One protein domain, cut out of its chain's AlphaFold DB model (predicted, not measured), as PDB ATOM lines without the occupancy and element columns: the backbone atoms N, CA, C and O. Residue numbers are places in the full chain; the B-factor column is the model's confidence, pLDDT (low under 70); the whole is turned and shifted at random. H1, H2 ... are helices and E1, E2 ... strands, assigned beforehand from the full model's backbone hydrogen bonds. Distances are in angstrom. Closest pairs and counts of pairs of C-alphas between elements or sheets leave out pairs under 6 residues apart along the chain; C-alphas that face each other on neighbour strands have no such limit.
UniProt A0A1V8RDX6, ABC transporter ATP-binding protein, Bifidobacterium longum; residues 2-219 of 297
ATOM      1  N   LYS A   2     -60.556  20.200 -21.198       95.75
ATOM      2  CA  LYS A   2     -61.719  19.659 -21.910       95.75
ATOM      3  C   LYS A   2     -61.431  18.226 -22.352       95.75
ATOM      4  O   LYS A   2     -60.401  17.986 -22.968       95.75
ATOM      5  N   LEU A   3     -62.328  17.305 -22.017       97.50
ATOM      6  CA  LEU A   3     -62.293  15.911 -22.444       97.50
ATOM      7  C   LEU A   3     -63.335  15.701 -23.541       97.50
ATOM      8  O   LEU A   3     -64.520  15.966 -23.325       97.50
ATOM      9  N   GLU A   4     -62.901  15.208 -24.689       98.06
ATOM     10  CA  GLU A   4     -63.758  14.840 -25.807       98.06
ATOM     11  C   GLU A   4     -63.676  13.332 -26.038       98.06
ATOM     12  O   GLU A   4     -62.597  12.736 -26.021       98.06
ATOM     13  N   ILE A   5     -64.839  12.712 -26.205       97.31
ATOM     14  CA  ILE A   5     -64.990  11.271 -26.369       97.31
ATOM     15  C   ILE A   5     -65.923  11.035 -27.548       97.31
ATOM     16  O   ILE A   5     -67.062  11.507 -27.519       97.31
ATOM     17  N   GLN A   6     -65.473  10.244 -28.515       96.75
ATOM     18  CA  GLN A   6     -66.300   9.689 -29.579       96.75
ATOM     19  C   GLN A   6     -66.168   8.165 -29.596       96.75
ATOM     20  O   GLN A   6     -65.069   7.618 -29.533       96.75
ATOM     21  N   SER A   7     -67.311   7.492 -29.668       95.19
ATOM     22  CA  SER A   7     -67.468   6.051 -29.851       95.19
ATOM     23  C   SER A   7     -66.590   5.175 -28.931       95.19
ATOM     24  O   SER A   7     -66.034   4.170 -29.371       95.19
ATOM     25  N   LEU A   8     -66.532   5.500 -27.630       94.81
ATOM     26  CA  LEU A   8     -65.761   4.787 -26.597       94.81
ATOM     27  C   LEU A   8     -66.678   4.033 -25.615       94.81
ATOM     28  O   LEU A   8     -67.399   4.633 -24.810       94.81
ATOM     29  N   GLY A   9     -66.623   2.702 -25.622       91.62
ATOM     30  CA  GLY A   9     -67.389   1.831 -24.728       91.62
ATOM     31  C   GLY A   9     -68.906   2.059 -24.803       91.62
ATOM     32  O   GLY A   9     -69.570   1.643 -25.749       91.62
ATOM     33  N   LYS A  10     -69.482   2.695 -23.773       89.75
ATOM     34  CA  LYS A  10     -70.916   3.054 -23.719       89.75
ATOM     35  C   LYS A  10     -71.200   4.496 -24.167       89.75
ATOM     36  O   LYS A  10     -72.357   4.897 -24.215       89.75
ATOM     37  N   ILE A  11     -70.171   5.299 -24.430       92.00
ATOM     38  CA  ILE A  11     -70.317   6.707 -24.797       92.00
ATOM     39  C   ILE A  11     -70.225   6.829 -26.314       92.00
ATOM     40  O   ILE A  11     -69.209   6.487 -26.914       92.00
ATOM     41  N   SER A  12     -71.303   7.315 -26.925       93.12
ATOM     42  CA  SER A  12     -71.334   7.698 -28.339       93.12
ATOM     43  C   SER A  12     -70.578   8.996 -28.569       93.12
ATOM     44  O   SER A  12     -69.618   9.029 -29.323       93.12
ATOM     45  N   ASN A  13     -70.978  10.060 -27.873       94.50
ATOM     46  CA  ASN A  13     -70.343  11.368 -27.953       94.50
ATOM     47  C   ASN A  13     -70.418  12.048 -26.587       94.50
ATOM     48  O   ASN A  13     -71.481  12.069 -25.962       94.50
ATOM     49  N   ALA A  14     -69.313  12.627 -26.131       95.12
ATOM     50  CA  ALA A  14     -69.291  13.487 -24.957       95.12
ATOM     51  C   ALA A  14     -68.232  14.581 -25.108       95.12
ATOM     52  O   ALA A  14     -67.121  14.330 -25.559       95.12
ATOM     53  N   SER A  15     -68.576  15.793 -24.676       96.81
ATOM     54  CA  SER A  15     -67.649  16.917 -24.545       96.81
ATOM     55  C   SER A  15     -67.808  17.484 -23.142       96.81
ATOM     56  O   SER A  15     -68.838  18.079 -22.822       96.81
ATOM     57  N   ILE A  16     -66.803  17.278 -22.297       95.69
ATOM     58  CA  ILE A  16     -66.877  17.520 -20.858       95.69
ATOM     59  C   ILE A  16     -65.814  18.539 -20.479       95.69
ATOM     60  O   ILE A  16     -64.621  18.335 -20.690       95.69
ATOM     61  N   ARG A  17     -66.256  19.653 -19.900       94.94
ATOM     62  CA  ARG A  17     -65.361  20.676 -19.368       94.94
ATOM     63  C   ARG A  17     -64.946  20.303 -17.944       94.94
ATOM     64  O   ARG A  17     -65.793  19.972 -17.122       94.94
ATOM     65  N   LEU A  18     -63.643  20.349 -17.687       91.38
ATOM     66  CA  LEU A  18     -63.008  20.001 -16.419       91.38
ATOM     67  C   LEU A  18     -62.328  21.260 -15.862       91.38
ATOM     68  O   LEU A  18     -61.224  21.616 -16.295       91.38
ATOM     69  N   ASP A  19     -63.005  21.928 -14.929       86.19
ATOM     70  CA  ASP A  19     -62.567  23.182 -14.306       86.19
ATOM     71  C   ASP A  19     -62.416  22.980 -12.792       86.19
ATOM     72  O   ASP A  19     -63.400  22.934 -12.056       86.19
ATOM     73  N   GLY A  20     -61.174  22.842 -12.318       85.81
ATOM     74  CA  GLY A  20     -60.891  22.594 -10.902       85.81
ATOM     75  C   GLY A  20     -61.518  21.287 -10.404       85.81
ATOM     76  O   GLY A  20     -61.298  20.224 -10.985       85.81
ATOM     77  N   ILE A  21     -62.302  21.365  -9.326       88.25
ATOM     78  CA  ILE A  21     -63.029  20.215  -8.772       88.25
ATOM     79  C   ILE A  21     -64.298  19.992  -9.598       88.25
ATOM     80  O   ILE A  21     -65.211  20.814  -9.583       88.25
ATOM     81  N   THR A  22     -64.369  18.862 -10.301       90.06
ATOM     82  CA  THR A  22     -65.507  18.503 -11.161       90.06
ATOM     83  C   THR A  22     -66.179  17.226 -10.659       90.06
ATOM     84  O   THR A  22     -65.527  16.193 -10.526       90.06
ATOM     85  N   ALA A  23     -67.490  17.278 -10.411       90.88
ATOM     86  CA  ALA A  23     -68.284  16.121  -9.995       90.88
ATOM     87  C   ALA A  23     -69.109  15.567 -11.167       90.88
ATOM     88  O   ALA A  23     -69.912  16.283 -11.761       90.88
ATOM     89  N   ILE A  24     -68.941  14.277 -11.475       89.81
ATOM     90  CA  ILE A  24     -69.713  13.571 -12.508       89.81
ATOM     91  C   ILE A  24     -70.750  12.686 -11.816       89.81
ATOM     92  O   ILE A  24     -70.413  11.687 -11.181       89.81
ATOM     93  N   VAL A  25     -72.025  13.047 -11.952       91.00
ATOM     94  CA  VAL A  25     -73.159  12.378 -11.294       91.00
ATOM     95  C   VAL A  25     -74.174  11.864 -12.313       91.00
ATOM     96  O   VAL A  25     -74.202  12.299 -13.460       91.00
ATOM     97  N   GLY A  26     -75.006  10.906 -11.905       89.31
ATOM     98  CA  GLY A  26     -75.992  10.265 -12.777       89.31
ATOM     99  C   GLY A  26     -76.345   8.850 -12.329       89.31
ATOM    100  O   GLY A  26     -75.736   8.306 -11.404       89.31
ATOM    101  N   ASN A  27     -77.304   8.231 -13.013       92.19
ATOM    102  CA  ASN A  27     -77.761   6.873 -12.710       92.19
ATOM    103  C   ASN A  27     -76.653   5.829 -12.897       92.19
ATOM    104  O   ASN A  27     -75.648   6.059 -13.584       92.19
ATOM    105  N   ASN A  28     -76.821   4.665 -12.271       86.12
ATOM    106  CA  ASN A  28     -75.965   3.514 -12.550       86.12
ATOM    107  C   ASN A  28     -76.005   3.189 -14.045       86.12
ATOM    108  O   ASN A  28     -77.007   3.431 -14.713       86.12
ATOM    109  N   ASP A  29     -74.867   2.738 -14.568       83.81
ATOM    110  CA  ASP A  29     -74.666   2.450 -15.991       83.81
ATOM    111  C   ASP A  29     -74.801   3.623 -16.976       83.81
ATOM    112  O   ASP A  29     -74.604   3.419 -18.171       83.81
ATOM    113  N   ALA A  30     -74.987   4.862 -16.509       86.75
ATOM    114  CA  ALA A  30     -75.053   6.053 -17.368       86.75
ATOM    115  C   ALA A  30     -73.699   6.483 -17.985       86.75
ATOM    116  O   ALA A  30     -73.600   7.564 -18.552       86.75
ATOM    117  N   GLY A  31     -72.634   5.684 -17.836       88.50
ATOM    118  CA  GLY A  31     -71.305   5.990 -18.385       88.50
ATOM    119  C   GLY A  31     -70.379   6.806 -17.474       88.50
ATOM    120  O   GLY A  31     -69.292   7.176 -17.902       88.50
ATOM    121  N   LYS A  32     -70.738   7.044 -16.202       91.75
ATOM    122  CA  LYS A  32     -69.892   7.794 -15.244       91.75
ATOM    123  C   LYS A  32     -68.471   7.227 -15.126       91.75
ATOM    124  O   LYS A  32     -67.497   7.949 -15.308       91.75
ATOM    125  N   SER A  33     -68.353   5.919 -14.879       90.00
ATOM    126  CA  SER A  33     -67.054   5.235 -14.802       90.00
ATOM    127  C   SER A  33     -66.328   5.244 -16.145       90.00
ATOM    128  O   SER A  33     -65.107   5.317 -16.167       90.00
ATOM    129  N   THR A  34     -67.058   5.222 -17.266       92.44
ATOM    130  CA  THR A  34     -66.471   5.342 -18.608       92.44
ATOM    131  C   THR A  34     -65.771   6.683 -18.786       92.44
ATOM    132  O   THR A  34     -64.640   6.702 -19.257       92.44
ATOM    133  N   VAL A  35     -66.388   7.786 -18.347       94.44
ATOM    134  CA  VAL A  35     -65.745   9.108 -18.384       94.44
ATOM    135  C   VAL A  35     -64.482   9.141 -17.523       94.44
ATOM    136  O   VAL A  35     -63.445   9.604 -17.987       94.44
ATOM    137  N   GLY A  36     -64.544   8.626 -16.289       92.50
ATOM    138  CA  GLY A  36     -63.381   8.589 -15.393       92.50
ATOM    139  C   GLY A  36     -62.217   7.782 -15.977       92.50
ATOM    140  O   GLY A  36     -61.088   8.262 -16.019       92.50
ATOM    141  N   LYS A  37     -62.511   6.595 -16.520       93.75
ATOM    142  CA  LYS A  37     -61.530   5.744 -17.207       93.75
ATOM    143  C   LYS A  37     -60.949   6.407 -18.452       93.75
ATOM    144  O   LYS A  37     -59.752   6.285 -18.694       93.75
ATOM    145  N   ALA A  38     -61.779   7.100 -19.228       95.50
ATOM    146  CA  ALA A  38     -61.346   7.831 -20.413       95.50
ATOM    147  C   ALA A  38     -60.370   8.953 -20.037       95.50
ATOM    148  O   ALA A  38     -59.284   9.037 -20.601       95.50
ATOM    149  N   LEU A  39     -60.712   9.760 -19.030       94.69
ATOM    150  CA  LEU A  39     -59.828  10.813 -18.541       94.69
ATOM    151  C   LEU A  39     -58.512  10.257 -17.993       94.69
ATOM    152  O   LEU A  39     -57.451  10.777 -18.324       94.69
ATOM    153  N   PHE A  40     -58.583   9.201 -17.179       92.62
ATOM    154  CA  PHE A  40     -57.398   8.524 -16.665       92.62
ATOM    155  C   PHE A  40     -56.501   8.062 -17.814       92.62
ATOM    156  O   PHE A  40     -55.330   8.414 -17.852       92.62
ATOM    157  N   THR A  41     -57.071   7.361 -18.797       92.31
ATOM    158  CA  THR A  41     -56.323   6.824 -19.941       92.31
ATOM    159  C   THR A  41     -55.659   7.924 -20.762       92.31
ATOM    160  O   THR A  41     -54.498   7.783 -21.126       92.31
ATOM    161  N   ALA A  42     -56.361   9.034 -21.013       93.94
ATOM    162  CA  ALA A  42     -55.829  10.168 -21.768       93.94
ATOM    163  C   ALA A  42     -54.537  10.747 -21.155       93.94
ATOM    164  O   ALA A  42     -53.707  11.298 -21.872       93.94
ATOM    165  N   ILE A  43     -54.351  10.605 -19.839       90.25
ATOM    166  CA  ILE A  43     -53.166  11.094 -19.125       90.25
ATOM    167  C   ILE A  43     -52.147   9.966 -18.906       90.25
ATOM    168  O   ILE A  43     -50.974  10.127 -19.230       90.25
ATOM    169  N   ASP A  44     -52.589   8.829 -18.366       88.31
ATOM    170  CA  ASP A  44     -51.727   7.733 -17.899       88.31
ATOM    171  C   ASP A  44     -51.028   6.985 -19.040       88.31
ATOM    172  O   ASP A  44     -49.898   6.533 -18.880       88.31
ATOM    173  N   ALA A  45     -51.651   6.913 -20.222       88.19
ATOM    174  CA  ALA A  45     -51.118   6.161 -21.363       88.19
ATOM    175  C   ALA A  45     -49.732   6.618 -21.843       88.19
ATOM    176  O   ALA A  45     -49.053   5.865 -22.541       88.19
ATOM    177  N   PHE A  46     -49.336   7.845 -21.507       87.50
ATOM    178  CA  PHE A  46     -48.063   8.443 -21.912       87.50
ATOM    179  C   PHE A  46     -47.183   8.808 -20.711       87.50
ATOM    180  O   PHE A  46     -46.233   9.578 -20.846       87.50
ATOM    181  N   HIS A  47     -47.491   8.273 -19.527       82.56
ATOM    182  CA  HIS A  47     -46.630   8.419 -18.359       82.56
ATOM    183  C   HIS A  47     -45.274   7.741 -18.617       82.56
ATOM    184  O   HIS A  47     -45.231   6.599 -19.066       82.56
ATOM    185  N   ASP A  48     -44.174   8.450 -18.340       83.06
ATOM    186  CA  ASP A  48     -42.791   8.009 -18.593       83.06
ATOM    187  C   ASP A  48     -42.528   7.527 -20.041       83.06
ATOM    188  O   ASP A  48     -41.656   6.690 -20.276       83.06
ATOM    189  N   PHE A  49     -43.263   8.070 -21.026       87.00
ATOM    190  CA  PHE A  49     -43.223   7.629 -22.427       87.00
ATOM    191  C   PHE A  49     -41.806   7.521 -23.002       87.00
ATOM    192  O   PHE A  49     -41.462   6.501 -23.604       87.00
ATOM    193  N   ASP A  50     -40.995   8.565 -22.821       88.06
ATOM    194  CA  ASP A  50     -39.638   8.626 -23.369       88.06
ATOM    195  C   ASP A  50     -38.759   7.512 -22.780       88.06
ATOM    196  O   ASP A  50     -38.057   6.813 -23.512       88.06
ATOM    197  N   GLU A  51     -38.839   7.307 -21.461       87.62
ATOM    198  CA  GLU A  51     -38.035   6.319 -20.739       87.62
ATOM    199  C   GLU A  51     -38.445   4.885 -21.105       87.62
ATOM    200  O   GLU A  51     -37.585   4.036 -21.348       87.62
ATOM    201  N   GLU A  52     -39.747   4.602 -21.180       85.69
ATOM    202  CA  GLU A  52     -40.252   3.278 -21.556       85.69
ATOM    203  C   GLU A  52     -39.973   2.951 -23.029       85.69
ATOM    204  O   GLU A  52     -39.543   1.835 -23.341       85.69
ATOM    205  N   THR A  53     -40.100   3.935 -23.927       89.88
ATOM    206  CA  THR A  53     -39.748   3.776 -25.348       89.88
ATOM    207  C   THR A  53     -38.260   3.473 -25.513       89.88
ATOM    208  O   THR A  53     -37.882   2.555 -26.246       89.88
ATOM    209  N   GLU A  54     -37.397   4.209 -24.807       91.12
ATOM    210  CA  GLU A  54     -35.956   3.967 -24.800       91.12
ATOM    211  C   GLU A  54     -35.622   2.565 -24.271       91.12
ATOM    212  O   GLU A  54     -34.868   1.838 -24.922       91.12
ATOM    213  N   LYS A  55     -36.206   2.143 -23.142       90.44
ATOM    214  CA  LYS A  55     -36.005   0.790 -22.593       90.44
ATOM    215  C   LYS A  55     -36.424  -0.293 -23.581       90.44
ATOM    216  O   LYS A  55     -35.682  -1.260 -23.766       90.44
ATOM    217  N   GLU A  56     -37.588  -0.145 -24.208       90.62
ATOM    218  CA  GLU A  56     -38.110  -1.124 -25.159       90.62
ATOM    219  C   GLU A  56     -37.185  -1.254 -26.379       90.62
ATOM    220  O   GLU A  56     -36.769  -2.362 -26.732       90.62
ATOM    221  N   LEU A  57     -36.768  -0.126 -26.962       93.06
ATOM    222  CA  LEU A  57     -35.824  -0.111 -28.080       93.06
ATOM    223  C   LEU A  57     -34.460  -0.691 -27.696       93.06
ATOM    224  O   LEU A  57     -33.917  -1.515 -28.434       93.06
ATOM    225  N   GLN A  58     -33.908  -0.315 -26.539       92.94
ATOM    226  CA  GLN A  58     -32.640  -0.867 -26.055       92.94
ATOM    227  C   GLN A  58     -32.709  -2.390 -25.901       92.94
ATOM    228  O   GLN A  58     -31.758  -3.080 -26.276       92.94
ATOM    229  N   GLN A  59     -33.826  -2.931 -25.405       91.75
ATOM    230  CA  GLN A  59     -34.035  -4.377 -25.305       91.75
ATOM    231  C   GLN A  59     -34.113  -5.046 -26.683       91.75
ATOM    232  O   GLN A  59     -33.463  -6.068 -26.902       91.75
ATOM    233  N   SER A  60     -34.852  -4.477 -27.639       93.81
ATOM    234  CA  SER A  60     -34.913  -5.021 -29.004       93.81
ATOM    235  C   SER A  60     -33.544  -5.020 -29.690       93.81
ATOM    236  O   SER A  60     -33.151  -6.022 -30.294       93.81
ATOM    237  N   LEU A  61     -32.781  -3.932 -29.548       94.25
ATOM    238  CA  LEU A  61     -31.411  -3.829 -30.056       94.25
ATOM    239  C   LEU A  61     -30.493  -4.863 -29.394       94.25
ATOM    240  O   LEU A  61     -29.731  -5.535 -30.087       94.25
ATOM    241  N   PHE A  62     -30.598  -5.038 -28.072       92.69
ATOM    242  CA  PHE A  62     -29.867  -6.064 -27.327       92.69
ATOM    243  C   PHE A  62     -30.110  -7.461 -27.909       92.69
ATOM    244  O   PHE A  62     -29.147  -8.171 -28.197       92.69
ATOM    245  N   PHE A  63     -31.372  -7.851 -28.127       90.31
ATOM    246  CA  PHE A  63     -31.696  -9.177 -28.659       90.31
ATOM    247  C   PHE A  63     -31.214  -9.362 -30.099       90.31
ATOM    248  O   PHE A  63     -30.696 -10.429 -30.430       90.31
ATOM    249  N   SER A  64     -31.325  -8.325 -30.934       92.06
ATOM    250  CA  SER A  64     -30.807  -8.349 -32.306       92.06
ATOM    251  C   SER A  64     -29.289  -8.563 -32.329       92.06
ATOM    252  O   SER A  64     -28.792  -9.470 -32.998       92.06
ATOM    253  N   ILE A  65     -28.552  -7.799 -31.514       91.31
ATOM    254  CA  ILE A  65     -27.098  -7.934 -31.373       91.31
ATOM    255  C   ILE A  65     -26.733  -9.312 -30.824       91.31
ATOM    256  O   ILE A  65     -25.863  -9.974 -31.379       91.31
ATOM    257  N   LEU A  66     -27.389  -9.777 -29.760       89.19
ATOM    258  CA  LEU A  66     -27.090 -11.075 -29.159       89.19
ATOM    259  C   LEU A  66     -27.291 -12.220 -30.159       89.19
ATOM    260  O   LEU A  66     -26.414 -13.071 -30.286       89.19
ATOM    261  N   SER A  67     -28.400 -12.206 -30.900       89.12
ATOM    262  CA  SER A  67     -28.683 -13.187 -31.952       89.12
ATOM    263  C   SER A  67     -27.590 -13.190 -33.027       89.12
ATOM    264  O   SER A  67     -27.049 -14.245 -33.379       89.12
ATOM    265  N   PHE A  68     -27.188 -12.002 -33.491       90.12
ATOM    266  CA  PHE A  68     -26.101 -11.848 -34.453       90.12
ATOM    267  C   PHE A  68     -24.774 -12.410 -33.926       90.12
ATOM    268  O   PHE A  68     -24.121 -13.188 -34.622       90.12
ATOM    269  N   LEU A  69     -24.394 -12.071 -32.690       87.50
ATOM    270  CA  LEU A  69     -23.163 -12.559 -32.062       87.50
ATOM    271  C   LEU A  69     -23.172 -14.085 -31.928       87.50
ATOM    272  O   LEU A  69     -22.198 -14.727 -32.299       87.50
ATOM    273  N   MET A  70     -24.276 -14.677 -31.462       85.56
ATOM    274  CA  MET A  70     -24.405 -16.133 -31.311       85.56
ATOM    275  C   MET A  70     -24.309 -16.890 -32.639       85.56
ATOM    276  O   MET A  70     -23.916 -18.052 -32.650       85.56
ATOM    277  N   SER A  71     -24.661 -16.235 -33.747       87.31
ATOM    278  CA  SER A  71     -24.647 -16.836 -35.084       87.31
ATOM    279  C   SER A  71     -23.296 -16.692 -35.793       87.31
ATOM    280  O   SER A  71     -23.015 -17.442 -36.724       87.31
ATOM    281  N   ASN A  72     -22.472 -15.723 -35.382       85.31
ATOM    282  CA  ASN A  72     -21.253 -15.340 -36.101       85.31
ATOM    283  C   ASN A  72     -19.965 -15.455 -35.273       85.31
ATOM    284  O   ASN A  72     -18.880 -15.308 -35.834       85.31
ATOM    285  N   ILE A  73     -20.064 -15.684 -33.962       83.00
ATOM    286  CA  ILE A  73     -18.910 -15.836 -33.072       83.00
ATOM    287  C   ILE A  73     -18.832 -17.277 -32.590       83.00
ATOM    288  O   ILE A  73     -19.783 -17.814 -32.023       83.00
ATOM    289  N   ASP A  74     -17.662 -17.886 -32.773       77.25
ATOM    290  CA  ASP A  74     -17.424 -19.266 -32.374       77.25
ATOM    291  C   ASP A  74     -17.577 -19.438 -30.859       77.25
ATOM    292  O   ASP A  74     -16.912 -18.776 -30.057       77.25
ATOM    293  N   ALA A  75     -18.398 -20.408 -30.448       67.38
ATOM    294  CA  ALA A  75     -18.610 -20.712 -29.034       67.38
ATOM    295  C   ALA A  75     -17.295 -21.083 -28.314       67.38
ATOM    296  O   ALA A  75     -17.110 -20.740 -27.145       67.38
ATOM    297  N   LEU A  76     -16.338 -21.703 -29.016       57.91
ATOM    298  CA  LEU A  76     -15.006 -22.011 -28.481       57.91
ATOM    299  C   LEU A  76     -14.182 -20.744 -28.198       57.91
ATOM    300  O   LEU A  76     -13.464 -20.699 -27.203       57.91
ATOM    301  N   ALA A  77     -14.361 -19.678 -28.986       60.59
ATOM    302  CA  ALA A  77     -13.710 -18.393 -28.735       60.59
ATOM    303  C   ALA A  77     -14.213 -17.743 -27.432       60.59
ATOM    304  O   ALA A  77     -13.449 -17.060 -26.750       60.59
ATOM    305  N   THR A  78     -15.470 -17.993 -27.038       60.00
ATOM    306  CA  THR A  78     -16.016 -17.506 -25.756       60.00
ATOM    307  C   THR A  78     -15.484 -18.290 -24.549       60.00
ATOM    308  O   THR A  78     -15.261 -17.707 -23.490       60.00
ATOM    309  N   GLN A  79     -15.187 -19.584 -24.715       58.16
ATOM    310  CA  GLN A  79     -14.613 -20.434 -23.661       58.16
ATOM    311  C   GLN A  79     -13.136 -20.121 -23.374       58.16
ATOM    312  O   GLN A  79     -12.688 -20.273 -22.240       58.16
ATOM    313  N   GLU A  80     -12.382 -19.661 -24.377       53.75
ATOM    314  CA  GLU A  80     -10.934 -19.471 -24.252       53.75
ATOM    315  C   GLU A  80     -10.489 -18.165 -23.574       53.75
ATOM    316  O   GLU A  80      -9.309 -18.101 -23.252       53.75
ATOM    317  N   ASN A  81     -11.368 -17.161 -23.344       53.00
ATOM    318  CA  ASN A  81     -11.189 -15.996 -22.424       53.00
ATOM    319  C   ASN A  81     -12.184 -14.816 -22.668       53.00
ATOM    320  O   ASN A  81     -11.921 -13.691 -22.240       53.00
ATOM    321  N   GLY A  82     -13.314 -14.995 -23.369       60.91
ATOM    322  CA  GLY A  82     -14.138 -13.863 -23.838       60.91
ATOM    323  C   GLY A  82     -15.572 -13.822 -23.306       60.91
ATOM    324  O   GLY A  82     -16.272 -14.827 -23.313       60.91
ATOM    325  N   SER A  83     -16.064 -12.639 -22.921       72.81
ATOM    326  CA  SER A  83     -17.493 -12.397 -22.678       72.81
ATOM    327  C   SER A  83     -18.131 -11.624 -23.833       72.81
ATOM    328  O   SER A  83     -17.585 -10.632 -24.298       72.81
ATOM    329  N   LEU A  84     -19.333 -12.014 -24.261       78.12
ATOM    330  CA  LEU A  84     -20.116 -11.219 -25.217       78.12
ATOM    331  C   LEU A  84     -20.778  -9.989 -24.566       78.12
ATOM    332  O   LEU A  84     -21.242  -9.099 -25.276       78.12
ATOM    333  N   ARG A  85     -20.779  -9.902 -23.224       79.25
ATOM    334  CA  ARG A  85     -21.449  -8.829 -22.467       79.25
ATOM    335  C   ARG A  85     -21.052  -7.410 -22.888       79.25
ATOM    336  O   ARG A  85     -21.947  -6.595 -23.059       79.25
ATOM    337  N   PRO A  86     -19.769  -7.078 -23.132       79.69
ATOM    338  CA  PRO A  86     -19.409  -5.715 -23.518       79.69
ATOM    339  C   PRO A  86     -20.074  -5.249 -24.818       79.69
ATOM    340  O   PRO A  86     -20.420  -4.074 -24.930       79.69
ATOM    341  N   PHE A  87     -20.287  -6.160 -25.777       84.50
ATOM    342  CA  PHE A  87     -21.017  -5.859 -27.009       84.50
ATOM    343  C   PHE A  87     -22.477  -5.543 -26.690       84.50
ATOM    344  O   PHE A  87     -22.986  -4.500 -27.092       84.50
ATOM    345  N   THR A  88     -23.130  -6.410 -25.918       85.06
ATOM    346  CA  THR A  88     -24.549  -6.268 -25.591       85.06
ATOM    347  C   THR A  88     -24.849  -5.133 -24.607       85.06
ATOM    348  O   THR A  88     -25.956  -4.616 -24.616       85.06
ATOM    349  N   ASP A  89     -23.884  -4.697 -23.798       84.44
ATOM    350  CA  ASP A  89     -24.068  -3.599 -22.837       84.44
ATOM    351  C   ASP A  89     -23.801  -2.219 -23.467       84.44
ATOM    352  O   ASP A  89     -24.394  -1.213 -23.062       84.44
ATOM    353  N   THR A  90     -22.896  -2.161 -24.453       86.88
ATOM    354  CA  THR A  90     -22.410  -0.900 -25.040       86.88
ATOM    355  C   THR A  90     -23.117  -0.558 -26.348       86.88
ATOM    356  O   THR A  90     -23.516   0.590 -26.551       86.88
ATOM    357  N   LEU A  91     -23.281  -1.537 -27.245       90.38
ATOM    358  CA  LEU A  91     -23.790  -1.284 -28.593       90.38
ATOM    359  C   LEU A  91     -25.252  -0.823 -28.613       90.38
ATOM    360  O   LEU A  91     -25.511   0.148 -29.322       90.38
ATOM    361  N   PRO A  92     -26.199  -1.394 -27.834       92.50
ATOM    362  CA  PRO A  92     -27.581  -0.911 -27.847       92.50
ATOM    363  C   PRO A  92     -27.688   0.574 -27.494       92.50
ATOM    364  O   PRO A  92     -28.349   1.328 -28.199       92.50
ATOM    365  N   LYS A  93     -26.958   1.022 -26.462       90.69
ATOM    366  CA  LYS A  93     -26.934   2.431 -26.035       90.69
ATOM    367  C   LYS A  93     -26.350   3.345 -27.107       90.69
ATOM    368  O   LYS A  93     -26.837   4.450 -27.318       90.69
ATOM    369  N   ARG A  94     -25.296   2.892 -27.792       90.38
ATOM    370  CA  ARG A  94     -24.671   3.660 -28.872       90.38
ATOM    371  C   ARG A  94     -25.587   3.775 -30.087       90.38
ATOM    372  O   ARG A  94     -25.714   4.867 -30.631       90.38
ATOM    373  N   LEU A  95     -26.206   2.667 -30.487       93.81
ATOM    374  CA  LEU A  95     -27.141   2.609 -31.610       93.81
ATOM    375  C   LEU A  95     -28.384   3.452 -31.347       93.81
ATOM    376  O   LEU A  95     -28.854   4.123 -32.257       93.81
ATOM    377  N   LEU A  96     -28.871   3.490 -30.105       92.62
ATOM    378  CA  LEU A  96     -30.005   4.333 -29.742       92.62
ATOM    379  C   LEU A  96     -29.740   5.825 -30.013       92.62
ATOM    380  O   LEU A  96     -30.648   6.549 -30.407       92.62
ATOM    381  N   GLY A  97     -28.485   6.275 -29.905       91.75
ATOM    382  CA  GLY A  97     -28.085   7.635 -30.279       91.75
ATOM    383  C   GLY A  97     -28.245   7.969 -31.771       91.75
ATOM    384  O   GLY A  97     -28.097   9.130 -32.138       91.75
ATOM    385  N   LEU A  98     -28.539   6.982 -32.624       94.19
ATOM    386  CA  LEU A  98     -28.798   7.141 -34.059       94.19
ATOM    387  C   LEU A  98     -30.294   7.116 -34.417       94.19
ATOM    388  O   LEU A  98     -30.636   7.029 -35.596       94.19
ATOM    389  N   ARG A  99     -31.191   7.120 -33.423       92.75
ATOM    390  CA  ARG A  99     -32.641   7.007 -33.622       92.75
ATOM    391  C   ARG A  99     -33.179   8.017 -34.644       92.75
ATOM    392  O   ARG A  99     -32.755   9.171 -34.677       92.75
ATOM    393  N   GLY A 100     -34.160   7.585 -35.435       89.75
ATOM    394  CA  GLY A 100     -34.863   8.414 -36.410       89.75
ATOM    395  C   GLY A 100     -34.908   7.738 -37.769       89.75
ATOM    396  O   GLY A 100     -35.898   7.112 -38.116       89.75
ATOM    397  N   SER A 101     -33.853   7.876 -38.566       89.69
ATOM    398  CA  SER A 101     -33.724   7.196 -39.866       89.69
ATOM    399  C   SER A 101     -32.248   7.107 -40.264       89.69
ATOM    400  O   SER A 101     -31.833   7.750 -41.231       89.69
ATOM    401  N   PRO A 102     -31.418   6.387 -39.489       94.69
ATOM    402  CA  PRO A 102     -29.996   6.295 -39.783       94.69
ATOM    403  C   PRO A 102     -29.765   5.563 -41.106       94.69
ATOM    404  O   PRO A 102     -30.517   4.653 -41.471       94.69
ATOM    405  N   SER A 103     -28.711   5.940 -41.826       94.12
ATOM    406  CA  SER A 103     -28.258   5.158 -42.973       94.12
ATOM    407  C   SER A 103     -27.598   3.856 -42.507       94.12
ATOM    408  O   SER A 103     -27.123   3.749 -41.372       94.12
ATOM    409  N   GLU A 104     -27.515   2.859 -43.390       91.56
ATOM    410  CA  GLU A 104     -26.750   1.638 -43.101       91.56
ATOM    411  C   GLU A 104     -25.290   1.944 -42.740       91.56
ATOM    412  O   GLU A 104     -24.692   1.243 -41.923       91.56
ATOM    413  N   GLU A 105     -24.721   3.005 -43.319       90.94
ATOM    414  CA  GLU A 105     -23.348   3.417 -43.047       90.94
ATOM    415  C   GLU A 105     -23.194   4.039 -41.656       90.94
ATOM    416  O   GLU A 105     -22.215   3.751 -40.972       90.94
ATOM    417  N   ASP A 106     -24.183   4.800 -41.178       92.88
ATOM    418  CA  ASP A 106     -24.189   5.316 -39.801       92.88
ATOM    419  C   ASP A 106     -24.204   4.166 -38.787       92.88
ATOM    420  O   ASP A 106     -23.448   4.167 -37.810       92.88
ATOM    421  N   ILE A 107     -25.028   3.145 -39.048       94.06
ATOM    422  CA  ILE A 107     -25.119   1.941 -38.215       94.06
ATOM    423  C   ILE A 107     -23.795   1.175 -38.254       94.06
ATOM    424  O   ILE A 107     -23.245   0.847 -37.203       94.06
ATOM    425  N   ARG A 108     -23.247   0.920 -39.449       91.56
ATOM    426  CA  ARG A 108     -21.969   0.214 -39.624       91.56
ATOM    427  C   ARG A 108     -20.831   0.949 -38.918       91.56
ATOM    428  O   ARG A 108     -20.058   0.329 -38.187       91.56
ATOM    429  N   SER A 109     -20.776   2.268 -39.067       90.12
ATOM    430  CA  SER A 109     -19.828   3.139 -38.378       90.12
ATOM    431  C   SER A 109     -19.968   3.029 -36.858       90.12
ATOM    432  O   SER A 109     -18.975   2.812 -36.162       90.12
ATOM    433  N   ALA A 110     -21.190   3.082 -36.318       90.75
ATOM    434  CA  ALA A 110     -21.416   2.916 -34.884       90.75
ATOM    435  C   ALA A 110     -21.002   1.530 -34.370       90.75
ATOM    436  O   ALA A 110     -20.389   1.446 -33.307       90.75
ATOM    437  N   LEU A 111     -21.271   0.459 -35.116       90.12
ATOM    438  CA  LEU A 111     -20.862  -0.901 -34.755       90.12
ATOM    439  C   LEU A 111     -19.328  -1.049 -34.725       90.12
ATOM    440  O   LEU A 111     -18.778  -1.572 -33.757       90.12
ATOM    441  N   LEU A 112     -18.628  -0.540 -35.745       86.94
ATOM    442  CA  LEU A 112     -17.177  -0.712 -35.908       86.94
ATOM    443  C   LEU A 112     -16.332   0.258 -35.069       86.94
ATOM    444  O   LEU A 112     -15.251  -0.102 -34.606       86.94
ATOM    445  N   HIS A 113     -16.803   1.490 -34.864       77.38
ATOM    446  CA  HIS A 113     -16.072   2.524 -34.126       77.38
ATOM    447  C   HIS A 113     -16.447   2.605 -32.649       77.38
ATOM    448  O   HIS A 113     -15.925   3.461 -31.922       77.38
ATOM    449  N   THR A 114     -17.314   1.715 -32.165       70.56
ATOM    450  CA  THR A 114     -17.516   1.580 -30.727       70.56
ATOM    451  C   THR A 114     -16.214   1.092 -30.104       70.56
ATOM    452  O   THR A 114     -15.821  -0.062 -30.253       70.56
ATOM    453  N   ARG A 115     -15.542   1.981 -29.360       62.38
ATOM    454  CA  ARG A 115     -14.512   1.576 -28.404       62.38
ATOM    455  C   ARG A 115     -15.201   0.749 -27.332       62.38
ATOM    456  O   ARG A 115     -15.675   1.292 -26.338       62.38
ATOM    457  N   ILE A 116     -15.257  -0.560 -27.536       65.19
ATOM    458  CA  ILE A 116     -15.621  -1.501 -26.487       65.19
ATOM    459  C   ILE A 116     -14.457  -1.466 -25.492       65.19
ATOM    460  O   ILE A 116     -13.466  -2.182 -25.643       65.19
ATOM    461  N   MET A 117     -14.525  -0.521 -24.543       48.91
ATOM    462  CA  MET A 117     -13.508  -0.309 -23.518       48.91
ATOM    463  C   MET A 117     -13.446  -1.555 -22.650       48.91
ATOM    464  O   MET A 117     -14.195  -1.731 -21.696       48.91
ATOM    465  N   THR A 118     -12.527  -2.431 -23.007       45.78
ATOM    466  CA  THR A 118     -12.066  -3.510 -22.159       45.78
ATOM    467  C   THR A 118     -10.665  -3.100 -21.746       45.78
ATOM    468  O   THR A 118      -9.839  -2.737 -22.584       45.78
ATOM    469  N   SER A 119     -10.399  -3.043 -20.446       39.25
ATOM    470  CA  SER A 119      -9.033  -2.893 -19.945       39.25
ATOM    471  C   SER A 119      -8.115  -3.892 -20.684       39.25
ATOM    472  O   SER A 119      -8.499  -5.056 -20.825       39.25
ATOM    473  N   PRO A 120      -6.946  -3.486 -21.211       44.53
ATOM    474  CA  PRO A 120      -6.172  -4.343 -22.111       44.53
ATOM    475  C   PRO A 120      -5.386  -5.414 -21.325       44.53
ATOM    476  O   PRO A 120      -4.987  -5.139 -20.192       44.53
ATOM    477  N   PRO A 121      -5.017  -6.577 -21.908       48.81
ATOM    478  CA  PRO A 121      -5.549  -7.255 -23.094       48.81
ATOM    479  C   PRO A 121      -5.745  -8.771 -22.825       48.81
ATOM    480  O   PRO A 121      -4.777  -9.531 -22.786       48.81
ATOM    481  N   ARG A 122      -6.984  -9.249 -22.645       47.44
ATOM    482  CA  ARG A 122      -7.297 -10.700 -22.664       47.44
ATOM    483  C   ARG A 122      -8.614 -11.057 -23.356       47.44
ATOM    484  O   ARG A 122      -9.074 -12.180 -23.226       47.44
ATOM    485  N   TYR A 123      -9.200 -10.157 -24.145       52.34
ATOM    486  CA  TYR A 123     -10.034 -10.654 -25.238       52.34
ATOM    487  C   TYR A 123      -9.086 -11.245 -26.271       52.34
ATOM    488  O   TYR A 123      -8.134 -10.577 -26.679       52.34
ATOM    489  N   GLY A 124      -9.303 -12.500 -26.659       53.25
ATOM    490  CA  GLY A 124      -8.599 -13.056 -27.803       53.25
ATOM    491  C   GLY A 124      -8.828 -12.117 -28.982       53.25
ATOM    492  O   GLY A 124      -9.970 -11.776 -29.292       53.25
ATOM    493  N   SER A 125      -7.751 -11.701 -29.641       58.84
ATOM    494  CA  SER A 125      -7.783 -11.010 -30.934       58.84
ATOM    495  C   SER A 125      -8.717 -11.690 -31.954       58.84
ATOM    496  O   SER A 125      -9.128 -11.050 -32.915       58.84
ATOM    497  N   SER A 126      -9.107 -12.948 -31.712       68.62
ATOM    498  CA  SER A 126     -10.110 -13.723 -32.436       68.62
ATOM    499  C   SER A 126     -11.546 -13.185 -32.354       68.62
ATOM    500  O   SER A 126     -12.152 -13.043 -33.408       68.62
ATOM    501  N   ILE A 127     -12.118 -12.854 -31.183       76.38
ATOM    502  CA  ILE A 127     -13.555 -12.488 -31.090       76.38
ATOM    503  C   ILE A 127     -13.833 -11.162 -31.791       76.38
ATOM    504  O   ILE A 127     -14.771 -11.063 -32.576       76.38
ATOM    505  N   TRP A 128     -13.018 -10.139 -31.514       78.62
ATOM    506  CA  TRP A 128     -13.185  -8.847 -32.177       78.62
ATOM    507  C   TRP A 128     -12.949  -8.968 -33.685       78.62
ATOM    508  O   TRP A 128     -13.730  -8.422 -34.450       78.62
ATOM    509  N   ALA A 129     -11.948  -9.737 -34.127       80.12
ATOM    510  CA  ALA A 129     -11.729  -9.973 -35.554       80.12
ATOM    511  C   ALA A 129     -12.893 -10.734 -36.213       80.12
ATOM    512  O   ALA A 129     -13.269 -10.408 -37.338       80.12
ATOM    513  N   GLN A 130     -13.486 -11.718 -35.526       83.94
ATOM    514  CA  GLN A 130     -14.686 -12.422 -35.992       83.94
ATOM    515  C   GLN A 130     -15.877 -11.471 -36.091       83.94
ATOM    516  O   GLN A 130     -16.526 -11.429 -37.130       83.94
ATOM    517  N   TYR A 131     -16.119 -10.659 -35.060       86.19
ATOM    518  CA  TYR A 131     -17.166  -9.641 -35.059       86.19
ATOM    519  C   TYR A 131     -16.970  -8.615 -36.179       86.19
ATOM    520  O   TYR A 131     -17.880  -8.378 -36.963       86.19
ATOM    521  N   GLU A 132     -15.775  -8.033 -36.289       86.06
ATOM    522  CA  GLU A 132     -15.446  -7.030 -37.298       86.06
ATOM    523  C   GLU A 132     -15.633  -7.592 -38.711       86.06
ATOM    524  O   GLU A 132     -16.256  -6.945 -39.553       86.06
ATOM    525  N   LYS A 133     -15.166  -8.822 -38.960       86.69
ATOM    526  CA  LYS A 133     -15.403  -9.530 -40.222       86.69
ATOM    527  C   LYS A 133     -16.893  -9.778 -40.453       86.69
ATOM    528  O   LYS A 133     -17.372  -9.571 -41.562       86.69
ATOM    529  N   ALA A 134     -17.623 -10.202 -39.423       87.88
ATOM    530  CA  ALA A 134     -19.045 -10.494 -39.523       87.88
ATOM    531  C   ALA A 134     -19.880  -9.239 -39.808       87.88
ATOM    532  O   ALA A 134     -20.849  -9.320 -40.551       87.88
ATOM    533  N   VAL A 135     -19.516  -8.082 -39.250       86.69
ATOM    534  CA  VAL A 135     -20.214  -6.809 -39.493       86.69
ATOM    535  C   VAL A 135     -19.902  -6.250 -40.882       86.69
ATOM    536  O   VAL A 135     -20.794  -5.689 -41.514       86.69
ATOM    537  N   LYS A 136     -18.660  -6.391 -41.365       86.19
ATOM    538  CA  LYS A 136     -18.265  -5.905 -42.697       86.19
ATOM    539  C   LYS A 136     -18.824  -6.776 -43.820       86.19
ATOM    540  O   LYS A 136     -19.498  -6.258 -44.698       86.19
ATOM    541  N   ASP A 137     -18.563  -8.081 -43.746       82.06
ATOM    542  CA  ASP A 137     -18.728  -9.012 -44.871       82.06
ATOM    543  C   ASP A 137     -19.353 -10.356 -44.444       82.06
ATOM    544  O   ASP A 137     -19.271 -11.355 -45.161       82.06
ATOM    545  N   GLY A 138     -19.927 -10.433 -43.240       73.12
ATOM    546  CA  GLY A 138     -20.504 -11.669 -42.713       73.12
ATOM    547  C   GLY A 138     -21.740 -12.127 -43.491       73.12
ATOM    548  O   GLY A 138     -22.438 -11.297 -44.079       73.12
ATOM    549  N   PRO A 139     -22.072 -13.432 -43.440       69.25
ATOM    550  CA  PRO A 139     -23.186 -14.013 -44.194       69.25
ATOM    551  C   PRO A 139     -24.555 -13.404 -43.846       69.25
ATOM    552  O   PRO A 139     -25.464 -13.466 -44.665       69.25
ATOM    553  N   LEU A 140     -24.692 -12.799 -42.660       74.00
ATOM    554  CA  LEU A 140     -25.920 -12.155 -42.175       74.00
ATOM    555  C   LEU A 140     -25.773 -10.632 -41.986       74.00
ATOM    556  O   LEU A 140     -26.639 -10.007 -41.381       74.00
ATOM    557  N   SER A 141     -24.678 -10.023 -42.461       79.94
ATOM    558  CA  SER A 141     -24.339  -8.611 -42.199       79.94
ATOM    559  C   SER A 141     -25.408  -7.628 -42.690       79.94
ATOM    560  O   SER A 141     -25.852  -6.775 -41.924       79.94
ATOM    561  N   THR A 142     -25.868  -7.773 -43.934       86.38
ATOM    562  CA  THR A 142     -26.880  -6.887 -44.528       86.38
ATOM    563  C   THR A 142     -28.234  -7.016 -43.838       86.38
ATOM    564  O   THR A 142     -28.839  -6.009 -43.488       86.38
ATOM    565  N   GLU A 143     -28.702  -8.243 -43.590       87.75
ATOM    566  CA  GLU A 143     -29.978  -8.482 -42.900       87.75
ATOM    567  C   GLU A 143     -29.939  -7.948 -41.464       87.75
ATOM    568  O   GLU A 143     -30.876  -7.293 -41.009       87.75
ATOM    569  N   PHE A 144     -28.827  -8.159 -40.760       91.62
ATOM    570  CA  PHE A 144     -28.618  -7.623 -39.421       91.62
ATOM    571  C   PHE A 144     -28.666  -6.089 -39.399       91.62
ATOM    572  O   PHE A 144     -29.416  -5.521 -38.605       91.62
ATOM    573  N   ILE A 145     -27.917  -5.416 -40.281       93.06
ATOM    574  CA  ILE A 145     -27.911  -3.948 -40.366       93.06
ATOM    575  C   ILE A 145     -29.301  -3.425 -40.743       93.06
ATOM    576  O   ILE A 145     -29.778  -2.477 -40.119       93.06
ATOM    577  N   HIS A 146     -29.981  -4.072 -41.692       91.38
ATOM    578  CA  HIS A 146     -31.341  -3.715 -42.076       91.38
ATOM    579  C   HIS A 146     -32.317  -3.835 -40.897       91.38
ATOM    580  O   HIS A 146     -33.090  -2.917 -40.640       91.38
ATOM    581  N   ASN A 147     -32.239  -4.917 -40.118       93.12
ATOM    582  CA  ASN A 147     -33.068  -5.103 -38.927       93.12
ATOM    583  C   ASN A 147     -32.819  -4.013 -37.874       93.12
ATOM    584  O   ASN A 147     -33.771  -3.476 -37.307       93.12
ATOM    585  N   LEU A 148     -31.557  -3.643 -37.629       94.75
ATOM    586  CA  LEU A 148     -31.231  -2.522 -36.741       94.75
ATOM    587  C   LEU A 148     -31.794  -1.199 -37.272       94.75
ATOM    588  O   LEU A 148     -32.338  -0.416 -36.497       94.75
ATOM    589  N   GLN A 149     -31.707  -0.962 -38.583       95.06
ATOM    590  CA  GLN A 149     -32.259   0.232 -39.215       95.06
ATOM    591  C   GLN A 149     -33.777   0.307 -39.039       95.06
ATOM    592  O   GLN A 149     -34.284   1.364 -38.670       95.06
ATOM    593  N   GLN A 150     -34.491  -0.806 -39.242       93.19
ATOM    594  CA  GLN A 150     -35.936  -0.882 -39.019       93.19
ATOM    595  C   GLN A 150     -36.291  -0.538 -37.571       93.19
ATOM    596  O   GLN A 150     -37.143   0.317 -37.354       93.19
ATOM    597  N   LEU A 151     -35.595  -1.124 -36.587       94.31
ATOM    598  CA  LEU A 151     -35.813  -0.834 -35.163       94.31
ATOM    599  C   LEU A 151     -35.578   0.645 -34.820       94.31
ATOM    600  O   LEU A 151     -36.395   1.262 -34.143       94.31
ATOM    601  N   LEU A 152     -34.475   1.225 -35.302       94.69
ATOM    602  CA  LEU A 152     -34.115   2.626 -35.045       94.69
ATOM    603  C   LEU A 152     -35.023   3.626 -35.771       94.69
ATOM    604  O   LEU A 152     -35.046   4.797 -35.387       94.69
ATOM    605  N   SER A 153     -35.751   3.168 -36.794       93.69
ATOM    606  CA  SER A 153     -36.655   3.990 -37.603       93.69
ATOM    607  C   SER A 153     -38.122   3.916 -37.179       93.69
ATOM    608  O   SER A 153     -38.964   4.563 -37.799       93.69
ATOM    609  N   ILE A 154     -38.449   3.157 -36.125       90.75
ATOM    610  CA  ILE A 154     -39.811   3.119 -35.580       90.75
ATOM    611  C   ILE A 154     -40.154   4.507 -35.004       90.75
ATOM    612  O   ILE A 154     -39.478   4.965 -34.072       90.75
ATOM    613  N   PRO A 155     -41.200   5.184 -35.515       90.88
ATOM    614  CA  PRO A 155     -41.555   6.523 -35.064       90.88
ATOM    615  C   PRO A 155     -42.210   6.497 -33.676       90.88
ATOM    616  O   PRO A 155     -42.882   5.532 -33.306       90.88
ATOM    617  N   ASP A 156     -42.084   7.597 -32.929       89.88
ATOM    618  CA  ASP A 156     -42.737   7.774 -31.619       89.88
ATOM    619  C   ASP A 156     -44.250   7.545 -31.676       89.88
ATOM    620  O   ASP A 156     -44.830   6.971 -30.761       89.88
ATOM    621  N   THR A 157     -44.898   7.911 -32.783       89.44
ATOM    622  CA  THR A 157     -46.337   7.702 -32.979       89.44
ATOM    623  C   THR A 157     -46.736   6.224 -32.945       89.44
ATOM    624  O   THR A 157     -47.832   5.900 -32.487       89.44
ATOM    625  N   SER A 158     -45.855   5.306 -33.360       89.44
ATOM    626  CA  SER A 158     -46.103   3.863 -33.262       89.44
ATOM    627  C   SER A 158     -46.051   3.369 -31.815       89.44
ATOM    628  O   SER A 158     -46.913   2.590 -31.404       89.44
ATOM    629  N   PHE A 159     -45.091   3.852 -31.021       90.44
ATOM    630  CA  PHE A 159     -45.031   3.563 -29.584       90.44
ATOM    631  C   PHE A 159     -46.219   4.182 -28.843       90.44
ATOM    632  O   PHE A 159     -46.856   3.512 -28.032       90.44
ATOM    633  N   ALA A 160     -46.591   5.416 -29.191       92.06
ATOM    634  CA  ALA A 160     -47.744   6.106 -28.622       92.06
ATOM    635  C   ALA A 160     -49.034   5.315 -28.858       92.06
ATOM    636  O   ALA A 160     -49.777   5.058 -27.911       92.06
ATOM    637  N   ALA A 161     -49.279   4.863 -30.093       92.88
ATOM    638  CA  ALA A 161     -50.444   4.044 -30.414       92.88
ATOM    639  C   ALA A 161     -50.447   2.721 -29.629       92.88
ATOM    640  O   ALA A 161     -51.483   2.309 -29.100       92.88
ATOM    641  N   LYS A 162     -49.280   2.079 -29.485       91.94
ATOM    642  CA  LYS A 162     -49.124   0.845 -28.704       91.94
ATOM    643  C   LYS A 162     -49.453   1.055 -27.221       91.94
ATOM    644  O   LYS A 162     -50.233   0.282 -26.662       91.94
ATOM    645  N   TYR A 163     -48.888   2.075 -26.577       90.25
ATOM    646  CA  TYR A 163     -49.107   2.339 -25.149       90.25
ATOM    647  C   TYR A 163     -50.529   2.819 -24.852       90.25
ATOM    648  O   TYR A 163     -51.170   2.296 -23.936       90.25
ATOM    649  N   ALA A 164     -51.083   3.701 -25.690       92.81
ATOM    650  CA  ALA A 164     -52.497   4.065 -25.653       92.81
ATOM    651  C   ALA A 164     -53.400   2.833 -25.786       92.81
ATOM    652  O   ALA A 164     -54.313   2.635 -24.982       92.81
ATOM    653  N   GLY A 165     -53.104   1.951 -26.744       90.44
ATOM    654  CA  GLY A 165     -53.845   0.711 -26.955       90.44
ATOM    655  C   GLY A 165     -53.798  -0.228 -25.752       90.44
ATOM    656  O   GLY A 165     -54.834  -0.749 -25.347       90.44
ATOM    657  N   ASN A 166     -52.628  -0.425 -25.144       88.25
ATOM    658  CA  ASN A 166     -52.481  -1.262 -23.948       88.25
ATOM    659  C   ASN A 166     -53.237  -0.692 -22.741       88.25
ATOM    660  O   ASN A 166     -53.908  -1.437 -22.018       88.25
ATOM    661  N   THR A 167     -53.179   0.625 -22.554       91.00
ATOM    662  CA  THR A 167     -53.876   1.319 -21.465       91.00
ATOM    663  C   THR A 167     -55.388   1.233 -21.653       91.00
ATOM    664  O   THR A 167     -56.097   0.779 -20.753       91.00
ATOM    665  N   LEU A 168     -55.895   1.535 -22.854       91.69
ATOM    666  CA  LEU A 168     -57.317   1.395 -23.180       91.69
ATOM    667  C   LEU A 168     -57.794  -0.055 -23.030       91.69
ATOM    668  O   LEU A 168     -58.818  -0.296 -22.395       91.69
ATOM    669  N   LYS A 169     -57.046  -1.044 -23.539       90.75
ATOM    670  CA  LYS A 169     -57.387  -2.469 -23.365       90.75
ATOM    671  C   LYS A 169     -57.506  -2.840 -21.891       90.75
ATOM    672  O   LYS A 169     -58.451  -3.535 -21.526       90.75
ATOM    673  N   THR A 170     -56.601  -2.347 -21.052       88.94
ATOM    674  CA  THR A 170     -56.623  -2.599 -19.607       88.94
ATOM    675  C   THR A 170     -57.844  -1.951 -18.948       88.94
ATOM    676  O   THR A 170     -58.600  -2.624 -18.248       88.94
ATOM    677  N   MET A 171     -58.104  -0.670 -19.226       89.81
ATOM    678  CA  MET A 171     -59.201   0.080 -18.600       89.81
ATOM    679  C   MET A 171     -60.593  -0.375 -19.061       89.81
ATOM    680  O   MET A 171     -61.555  -0.342 -18.281       89.81
ATOM    681  N   PHE A 172     -60.708  -0.830 -20.308       90.69
ATOM    682  CA  PHE A 172     -61.967  -1.201 -20.955       90.69
ATOM    683  C   PHE A 172     -62.138  -2.714 -21.164       90.69
ATOM    684  O   PHE A 172     -63.079  -3.139 -21.830       90.69
ATOM    685  N   GLY A 173     -61.256  -3.549 -20.603       88.12
ATOM    686  CA  GLY A 173     -61.342  -5.011 -20.729       88.12
ATOM    687  C   GLY A 173     -61.283  -5.501 -22.182       88.12
ATOM    688  O   GLY A 173     -61.963  -6.459 -22.543       88.12
ATOM    689  N   GLY A 174     -60.531  -4.798 -23.031       85.88
ATOM    690  CA  GLY A 174     -60.423  -5.057 -24.469       85.88
ATOM    691  C   GLY A 174     -61.620  -4.602 -25.313       85.88
ATOM    692  O   GLY A 174     -61.591  -4.796 -26.523       85.88
ATOM    693  N   GLN A 175     -62.652  -3.999 -24.715       89.62
ATOM    694  CA  GLN A 175     -63.841  -3.491 -25.412       89.62
ATOM    695  C   GLN A 175     -63.790  -1.961 -25.498       89.62
ATOM    696  O   GLN A 175     -64.498  -1.257 -24.778       89.62
ATOM    697  N   ILE A 176     -62.896  -1.455 -26.343       92.44
ATOM    698  CA  ILE A 176     -62.629  -0.021 -26.483       92.44
ATOM    699  C   ILE A 176     -63.741   0.642 -27.298       92.44
ATOM    700  O   ILE A 176     -64.315   1.636 -26.862       92.44
ATOM    701  N   SER A 177     -64.061   0.100 -28.472       91.19
ATOM    702  CA  SER A 177     -65.017   0.715 -29.394       91.19
ATOM    703  C   SER A 177     -66.446   0.680 -28.844       91.19
ATOM    704  O   SER A 177     -66.800  -0.168 -28.017       91.19
ATOM    705  N   ASN A 178     -67.282   1.608 -29.313       90.00
ATOM    706  CA  ASN A 178     -68.681   1.682 -28.913       90.00
ATOM    707  C   ASN A 178     -69.424   0.369 -29.209       90.00
ATOM    708  O   ASN A 178     -69.222  -0.257 -30.250       90.00
ATOM    709  N   ARG A 179     -70.290  -0.053 -28.282       84.12
ATOM    710  CA  ARG A 179     -71.098  -1.284 -28.409       84.12
ATOM    711  C   ARG A 179     -72.605  -1.046 -28.471       84.12
ATOM    712  O   ARG A 179     -73.367  -2.003 -28.568       84.12
ATOM    713  N   ILE A 180     -73.035   0.201 -28.337       84.50
ATOM    714  CA  ILE A 180     -74.446   0.598 -28.318       84.50
ATOM    715  C   ILE A 180     -74.902   0.990 -29.724       84.50
ATOM    716  O   ILE A 180     -76.038   0.722 -30.108       84.50
ATOM    717  N   GLU A 181     -74.019   1.625 -30.488       81.12
ATOM    718  CA  GLU A 181     -74.295   2.062 -31.848       81.12
ATOM    719  C   GLU A 181     -74.431   0.863 -32.790       81.12
ATOM    720  O   GLU A 181     -73.648  -0.084 -32.758       81.12
ATOM    721  N   SER A 182     -75.455   0.911 -33.643       75.31
ATOM    722  CA  SER A 182     -75.730  -0.127 -34.641       75.31
ATOM    723  C   SER A 182     -74.750  -0.102 -35.814       75.31
ATOM    724  O   SER A 182     -74.592  -1.108 -36.503       75.31
ATOM    725  N   VAL A 183     -74.105   1.042 -36.045       76.06
ATOM    726  CA  VAL A 183     -73.087   1.236 -37.074       76.06
ATOM    727  C   VAL A 183     -71.756   1.468 -36.362       76.06
ATOM    728  O   VAL A 183     -71.658   2.437 -35.610       76.06
ATOM    729  N   PRO A 184     -70.745   0.606 -36.567       76.19
ATOM    730  CA  PRO A 184     -69.407   0.846 -36.049       76.19
ATOM    731  C   PRO A 184     -68.878   2.177 -36.584       76.19
ATOM    732  O   PRO A 184     -68.875   2.400 -37.794       76.19
ATOM    733  N   ALA A 185     -68.439   3.040 -35.679       83.00
ATOM    734  CA  ALA A 185     -67.794   4.298 -36.007       83.00
ATOM    735  C   ALA A 185     -66.377   4.309 -35.440       83.00
ATOM    736  O   ALA A 185     -66.120   3.749 -34.366       83.00
ATOM    737  N   ASP A 186     -65.479   4.966 -36.167       92.44
ATOM    738  CA  ASP A 186     -64.159   5.297 -35.652       92.44
ATOM    739  C   ASP A 186     -64.335   6.197 -34.426       92.44
ATOM    740  O   ASP A 186     -65.144   7.133 -34.411       92.44
ATOM    741  N   GLY A 187     -63.619   5.849 -33.366       95.00
ATOM    742  CA  GLY A 187     -63.664   6.542 -32.096       95.00
ATOM    743  C   GLY A 187     -62.411   7.364 -31.871       95.00
ATOM    744  O   GLY A 187     -61.333   7.064 -32.392       95.00
ATOM    745  N   PHE A 188     -62.558   8.395 -31.050       97.12
ATOM    746  CA  PHE A 188     -61.424   9.158 -30.566       97.12
ATOM    747  C   PHE A 188     -61.582   9.510 -29.092       97.12
ATOM    748  O   PHE A 188     -62.685   9.607 -28.545       97.12
ATOM    749  N   LEU A 189     -60.443   9.712 -28.446       97.88
ATOM    750  CA  LEU A 189     -60.333  10.220 -27.090       97.88
ATOM    751  C   LEU A 189     -59.333  11.366 -27.106       97.88
ATOM    752  O   LEU A 189     -58.164  11.161 -27.432       97.88
ATOM    753  N   ARG A 190     -59.785  12.564 -26.741       97.69
ATOM    754  CA  ARG A 190     -58.953  13.764 -26.765       97.69
ATOM    755  C   ARG A 190     -59.044  14.522 -25.451       97.69
ATOM    756  O   ARG A 190     -60.127  14.724 -24.906       97.69
ATOM    757  N   LEU A 191     -57.895  14.968 -24.955       95.88
ATOM    758  CA  LEU A 191     -57.791  15.862 -23.810       95.88
ATOM    759  C   LEU A 191     -57.103  17.153 -24.240       95.88
ATOM    760  O   LEU A 191     -56.008  17.136 -24.802       95.88
ATOM    761  N   GLU A 192     -57.736  18.280 -23.940       93.88
ATOM    762  CA  GLU A 192     -57.281  19.601 -24.358       93.88
ATOM    763  C   GLU A 192     -57.170  20.579 -23.181       93.88
ATOM    764  O   GLU A 192     -57.964  20.574 -22.230       93.88
ATOM    765  N   ASN A 193     -56.203  21.490 -23.280       89.25
ATOM    766  CA  ASN A 193     -56.081  22.657 -22.411       89.25
ATOM    767  C   ASN A 193     -55.449  23.831 -23.172       89.25
ATOM    768  O   ASN A 193     -54.243  24.059 -23.090       89.25
ATOM    769  N   GLY A 194     -56.236  24.510 -24.011       85.69
ATOM    770  CA  GLY A 194     -55.741  25.528 -24.954       85.69
ATOM    771  C   GLY A 194     -54.950  24.959 -26.145       85.69
ATOM    772  O   GLY A 194     -54.906  25.581 -27.198       85.69
ATOM    773  N   LYS A 195     -54.383  23.758 -25.993       90.50
ATOM    774  CA  LYS A 195     -53.802  22.890 -27.025       90.50
ATOM    775  C   LYS A 195     -54.198  21.436 -26.757       90.50
ATOM    776  O   LYS A 195     -54.585  21.113 -25.629       90.50
ATOM    777  N   ILE A 196     -54.060  20.568 -27.756       91.44
ATOM    778  CA  ILE A 196     -54.223  19.120 -27.584       91.44
ATOM    779  C   ILE A 196     -53.080  18.613 -26.701       91.44
ATOM    780  O   ILE A 196     -51.909  18.837 -26.999       91.44
ATOM    781  N   LEU A 197     -53.427  17.993 -25.575       92.56
ATOM    782  CA  LEU A 197     -52.468  17.392 -24.648       92.56
ATOM    783  C   LEU A 197     -52.290  15.903 -24.918       92.56
ATOM    784  O   LEU A 197     -51.190  15.386 -24.761       92.56
ATOM    785  N   SER A 198     -53.361  15.233 -25.326       94.81
ATOM    786  CA  SER A 198     -53.341  13.841 -25.748       94.81
ATOM    787  C   SER A 198     -54.479  13.583 -26.717       94.81
ATOM    788  O   SER A 198     -55.593  14.075 -26.513       94.81
ATOM    789  N   GLU A 199     -54.221  12.752 -27.709       96.88
ATOM    790  CA  GLU A 199     -55.217  12.287 -28.658       96.88
ATOM    791  C   GLU A 199     -54.957  10.828 -29.006       96.88
ATOM    792  O   GLU A 199     -53.811  10.402 -29.152       96.88
ATOM    793  N   MET A 200     -56.034  10.062 -29.114       97.06
ATOM    794  CA  MET A 200     -56.013   8.661 -29.507       97.06
ATOM    795  C   MET A 200     -57.153   8.428 -30.486       97.06
ATOM    796  O   MET A 200     -58.296   8.761 -30.173       97.06
ATOM    797  N   GLU A 201     -56.851   7.813 -31.621       97.25
ATOM    798  CA  GLU A 201     -57.827   7.345 -32.601       97.25
ATOM    799  C   GLU A 201     -57.876   5.821 -32.570       97.25
ATOM    800  O   GLU A 201     -56.841   5.149 -32.514       97.25
ATOM    801  N   PHE A 202     -59.079   5.259 -32.584       95.31
ATOM    802  CA  PHE A 202     -59.262   3.820 -32.489       95.31
ATOM    803  C   PHE A 202     -60.471   3.326 -33.275       95.31
ATOM    804  O   PHE A 202     -61.523   3.955 -33.329       95.31
ATOM    805  N   ALA A 203     -60.331   2.129 -33.829       93.00
ATOM    806  CA  ALA A 203     -61.379   1.418 -34.540       93.00
ATOM    807  C   ALA A 203     -61.232  -0.082 -34.274       93.00
ATOM    808  O   ALA A 203     -60.117  -0.593 -34.154       93.00
ATOM    809  N   ASN A 204     -62.353  -0.802 -34.186       90.94
ATOM    810  CA  ASN A 204     -62.365  -2.251 -33.949       90.94
ATOM    811  C   ASN A 204     -61.487  -2.680 -32.755       90.94
ATOM    812  O   ASN A 204     -60.710  -3.632 -32.841       90.94
ATOM    813  N   ASP A 205     -61.578  -1.938 -31.648       92.56
ATOM    814  CA  ASP A 205     -60.802  -2.164 -30.422       92.56
ATOM    815  C   ASP A 205     -59.270  -2.085 -30.573       92.56
ATOM    816  O   ASP A 205     -58.526  -2.564 -29.711       92.56
ATOM    817  N   GLN A 206     -58.779  -1.468 -31.652       92.25
ATOM    818  CA  GLN A 206     -57.365  -1.176 -31.861       92.25
ATOM    819  C   GLN A 206     -57.143   0.323 -32.010       92.25
ATOM    820  O   GLN A 206     -57.910   1.012 -32.675       92.25
ATOM    821  N   VAL A 207     -56.062   0.812 -31.408       94.50
ATOM    822  CA  VAL A 207     -55.599   2.189 -31.588       94.50
ATOM    823  C   VAL A 207     -54.774   2.253 -32.867       94.50
ATOM    824  O   VAL A 207     -53.818   1.490 -33.020       94.50
ATOM    825  N   SER A 208     -55.158   3.133 -33.787       92.06
ATOM    826  CA  SER A 208     -54.469   3.353 -35.064       92.06
ATOM    827  C   SER A 208     -53.426   4.460 -34.953       92.06
ATOM    828  O   SER A 208     -52.341   4.349 -35.522       92.06
ATOM    829  N   GLN A 209     -53.749   5.520 -34.213       94.38
ATOM    830  CA  GLN A 209     -52.889   6.675 -34.012       94.38
ATOM    831  C   GLN A 209     -53.014   7.174 -32.584       94.38
ATOM    832  O   GLN A 209     -54.086   7.135 -31.980       94.38
ATOM    833  N   ALA A 210     -51.906   7.673 -32.052       94.88
ATOM    834  CA  ALA A 210     -51.934   8.433 -30.827       94.88
ATOM    835  C   ALA A 210     -50.833   9.488 -30.825       94.88
ATOM    836  O   ALA A 210     -49.759   9.298 -31.401       94.88
ATOM    837  N   SER A 211     -51.113  10.600 -30.160       93.56
ATOM    838  CA  SER A 211     -50.164  11.681 -29.952       93.56
ATOM    839  C   SER A 211     -50.344  12.269 -28.562       93.56
ATOM    840  O   SER A 211     -51.416  12.186 -27.956       93.56
ATOM    841  N   PHE A 212     -49.278  12.865 -28.044       92.00
ATOM    842  CA  PHE A 212     -49.318  13.537 -26.761       92.00
ATOM    843  C   PHE A 212     -48.341  14.710 -26.738       92.00
ATOM    844  O   PHE A 212     -47.317  14.729 -27.414       92.00
ATOM    845  N   MET A 213     -48.701  15.714 -25.952       88.38
ATOM    846  CA  MET A 213     -47.907  16.899 -25.638       88.38
ATOM    847  C   MET A 213     -47.981  17.211 -24.136       88.38
ATOM    848  O   MET A 213     -47.827  18.365 -23.716       88.38
ATOM    849  N   MET A 214     -48.288  16.190 -23.332       80.56
ATOM    850  CA  MET A 214     -48.325  16.294 -21.881       80.56
ATOM    851  C   MET A 214     -46.919  16.546 -21.325       80.56
ATOM    852  O   MET A 214     -45.961  15.935 -21.793       80.56
ATOM    853  N   PRO A 215     -46.766  17.413 -20.310       72.94
ATOM    854  CA  PRO A 215     -45.517  17.504 -19.565       72.94
ATOM    855  C   PRO A 215     -45.172  16.158 -18.915       72.94
ATOM    856  O   PRO A 215     -46.034  15.581 -18.250       72.94
ATOM    857  N   ASN A 216     -43.908  15.728 -18.999       68.19
ATOM    858  CA  ASN A 216     -43.418  14.465 -18.411       68.19
ATOM    859  C   ASN A 216     -43.633  14.368 -16.885       68.19
ATOM    860  O   ASN A 216     -43.600  13.286 -16.313       68.19
ATOM    861  N   SER A 217     -43.877  15.489 -16.198       69.75
ATOM    862  CA  SER A 217     -44.192  15.525 -14.765       69.75
ATOM    863  C   SER A 217     -45.665  15.252 -14.434       69.75
ATOM    864  O   SER A 217     -46.023  15.218 -13.256       69.75
ATOM    865  N   THR A 218     -46.540  15.136 -15.435       77.75
ATOM    866  CA  THR A 218     -47.983  14.981 -15.216       77.75
ATOM    867  C   THR A 218     -48.277  13.582 -14.699       77.75
ATOM    868  O   THR A 218     -47.951  12.591 -15.340       77.75
ATOM    869  N   ARG A 219     -48.914  13.502 -13.530       76.81
ATOM    870  CA  ARG A 219     -49.310  12.239 -12.905       76.81
ATOM    871  C   ARG A 219     -50.795  12.248 -12.617       76.81
ATOM    872  O   ARG A 219     -51.332  13.251 -12.147       76.81
TER     873      ARG A 219
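This is residues 2 to 219 of the 297 residues of the protein "ABC transporter ATP-binding protein" of Bifidobacterium longum (UniProt A0A1V8RDX6). Two lobes make a long rod: at one end a five-stranded sheet with H1 and H8 over one face and no named helix on the other, and at the other end a lobe of helices, H2 to H7, with the long H2 running along it. Two passages of the chain, H1 to H2 and H7 to H8, join the lobes. The 218 printed residues hold eight named helices and five named strands, in the order E1 E2 H1 H2 H3 H4 H5 H6 H7 H8 E3 E4 E5, of mixed class. The sheet is antiparallel, in the order E2 E1 E3 E4 E5. The whole is loose, with a radius of gyration of the C-alphas of 23.8 A and spans of 74 by 36 by 30 A.

E1, residues 2 to 8, begins at C-alpha 2 (-61.719, 19.659, -21.910), and E2 is residues 11 to 17. H1, residues 32 to 44, is 18.4 A long. H2, residues 49 to 72, is 34.6 A long and ends at C-alpha 72 (-21.253, -15.340, -36.101). H3 is residues 75 to 79, H4 85 to 96, H5 104 to 113, H6 125 to 137 and H7 141 to 152. H8, residues 156 to 172, is 23.8 A long. E3 is residues 187 to 192, E4 196 to 203, 20.3 A long, and E5 206 to 212, ending at C-alpha 212 (-49.318, 13.537, -26.761).

In the sheet, N 5 and O 14 of the hairpin E1 and E2 are within hydrogen-bond range at 2.9 A, and N 4 and O 190 of the antiparallel neighbours E1 and E3 are within hydrogen-bond range at 2.8 A. E3 E4 E5 form a meander, each strand the antiparallel neighbour of the one before, with N 189 and O 200 at 2.9 A and N 201 and O 209 at 2.9 A. H1 is on the sheet at a height of 8.7 A, and H8 is on the same face at 7.4 A. They touch at a shallow tilt of 29 degrees, opposite ways, with C-alphas 41 and 167 closest at 6.2 A. H2 and H8 are close but not clearly touching, with C-alphas 53 and 159 closest at 6.8 A. H2 touches H7 with residues 57 to 68 alone, at a shallow tilt of 8 degrees, opposite ways; C-alphas 61 and 148 are closest at 6.8 A. H2 touches H4 at a steep tilt of 49 degrees, with C-alphas 61 and 92 closest at 5.3 A. H5 and H6 form a helical hairpin, with C-alphas 112 and 132 closest at 6.7 A. H3 and H6 only just touch, with 3 pairs of C-alphas within 8 A; C-alphas 77 and 127 are closest at 6.4 A. Every O i to N i+4 pair is within hydrogen-bond range in H1, H2, H3, H5, H6, H7 and H8, and 6 of 8 in H4.

The farthest C-alphas, of Asn 27 and Ser 125, are 74.5 A apart. The printed part has no cut. The links E2 to H1, H5 to H6 and H8 to E3 are long. The pLDDT is under 70 in residues 75 to 82, 115 to 126, 139 and 216 to 217.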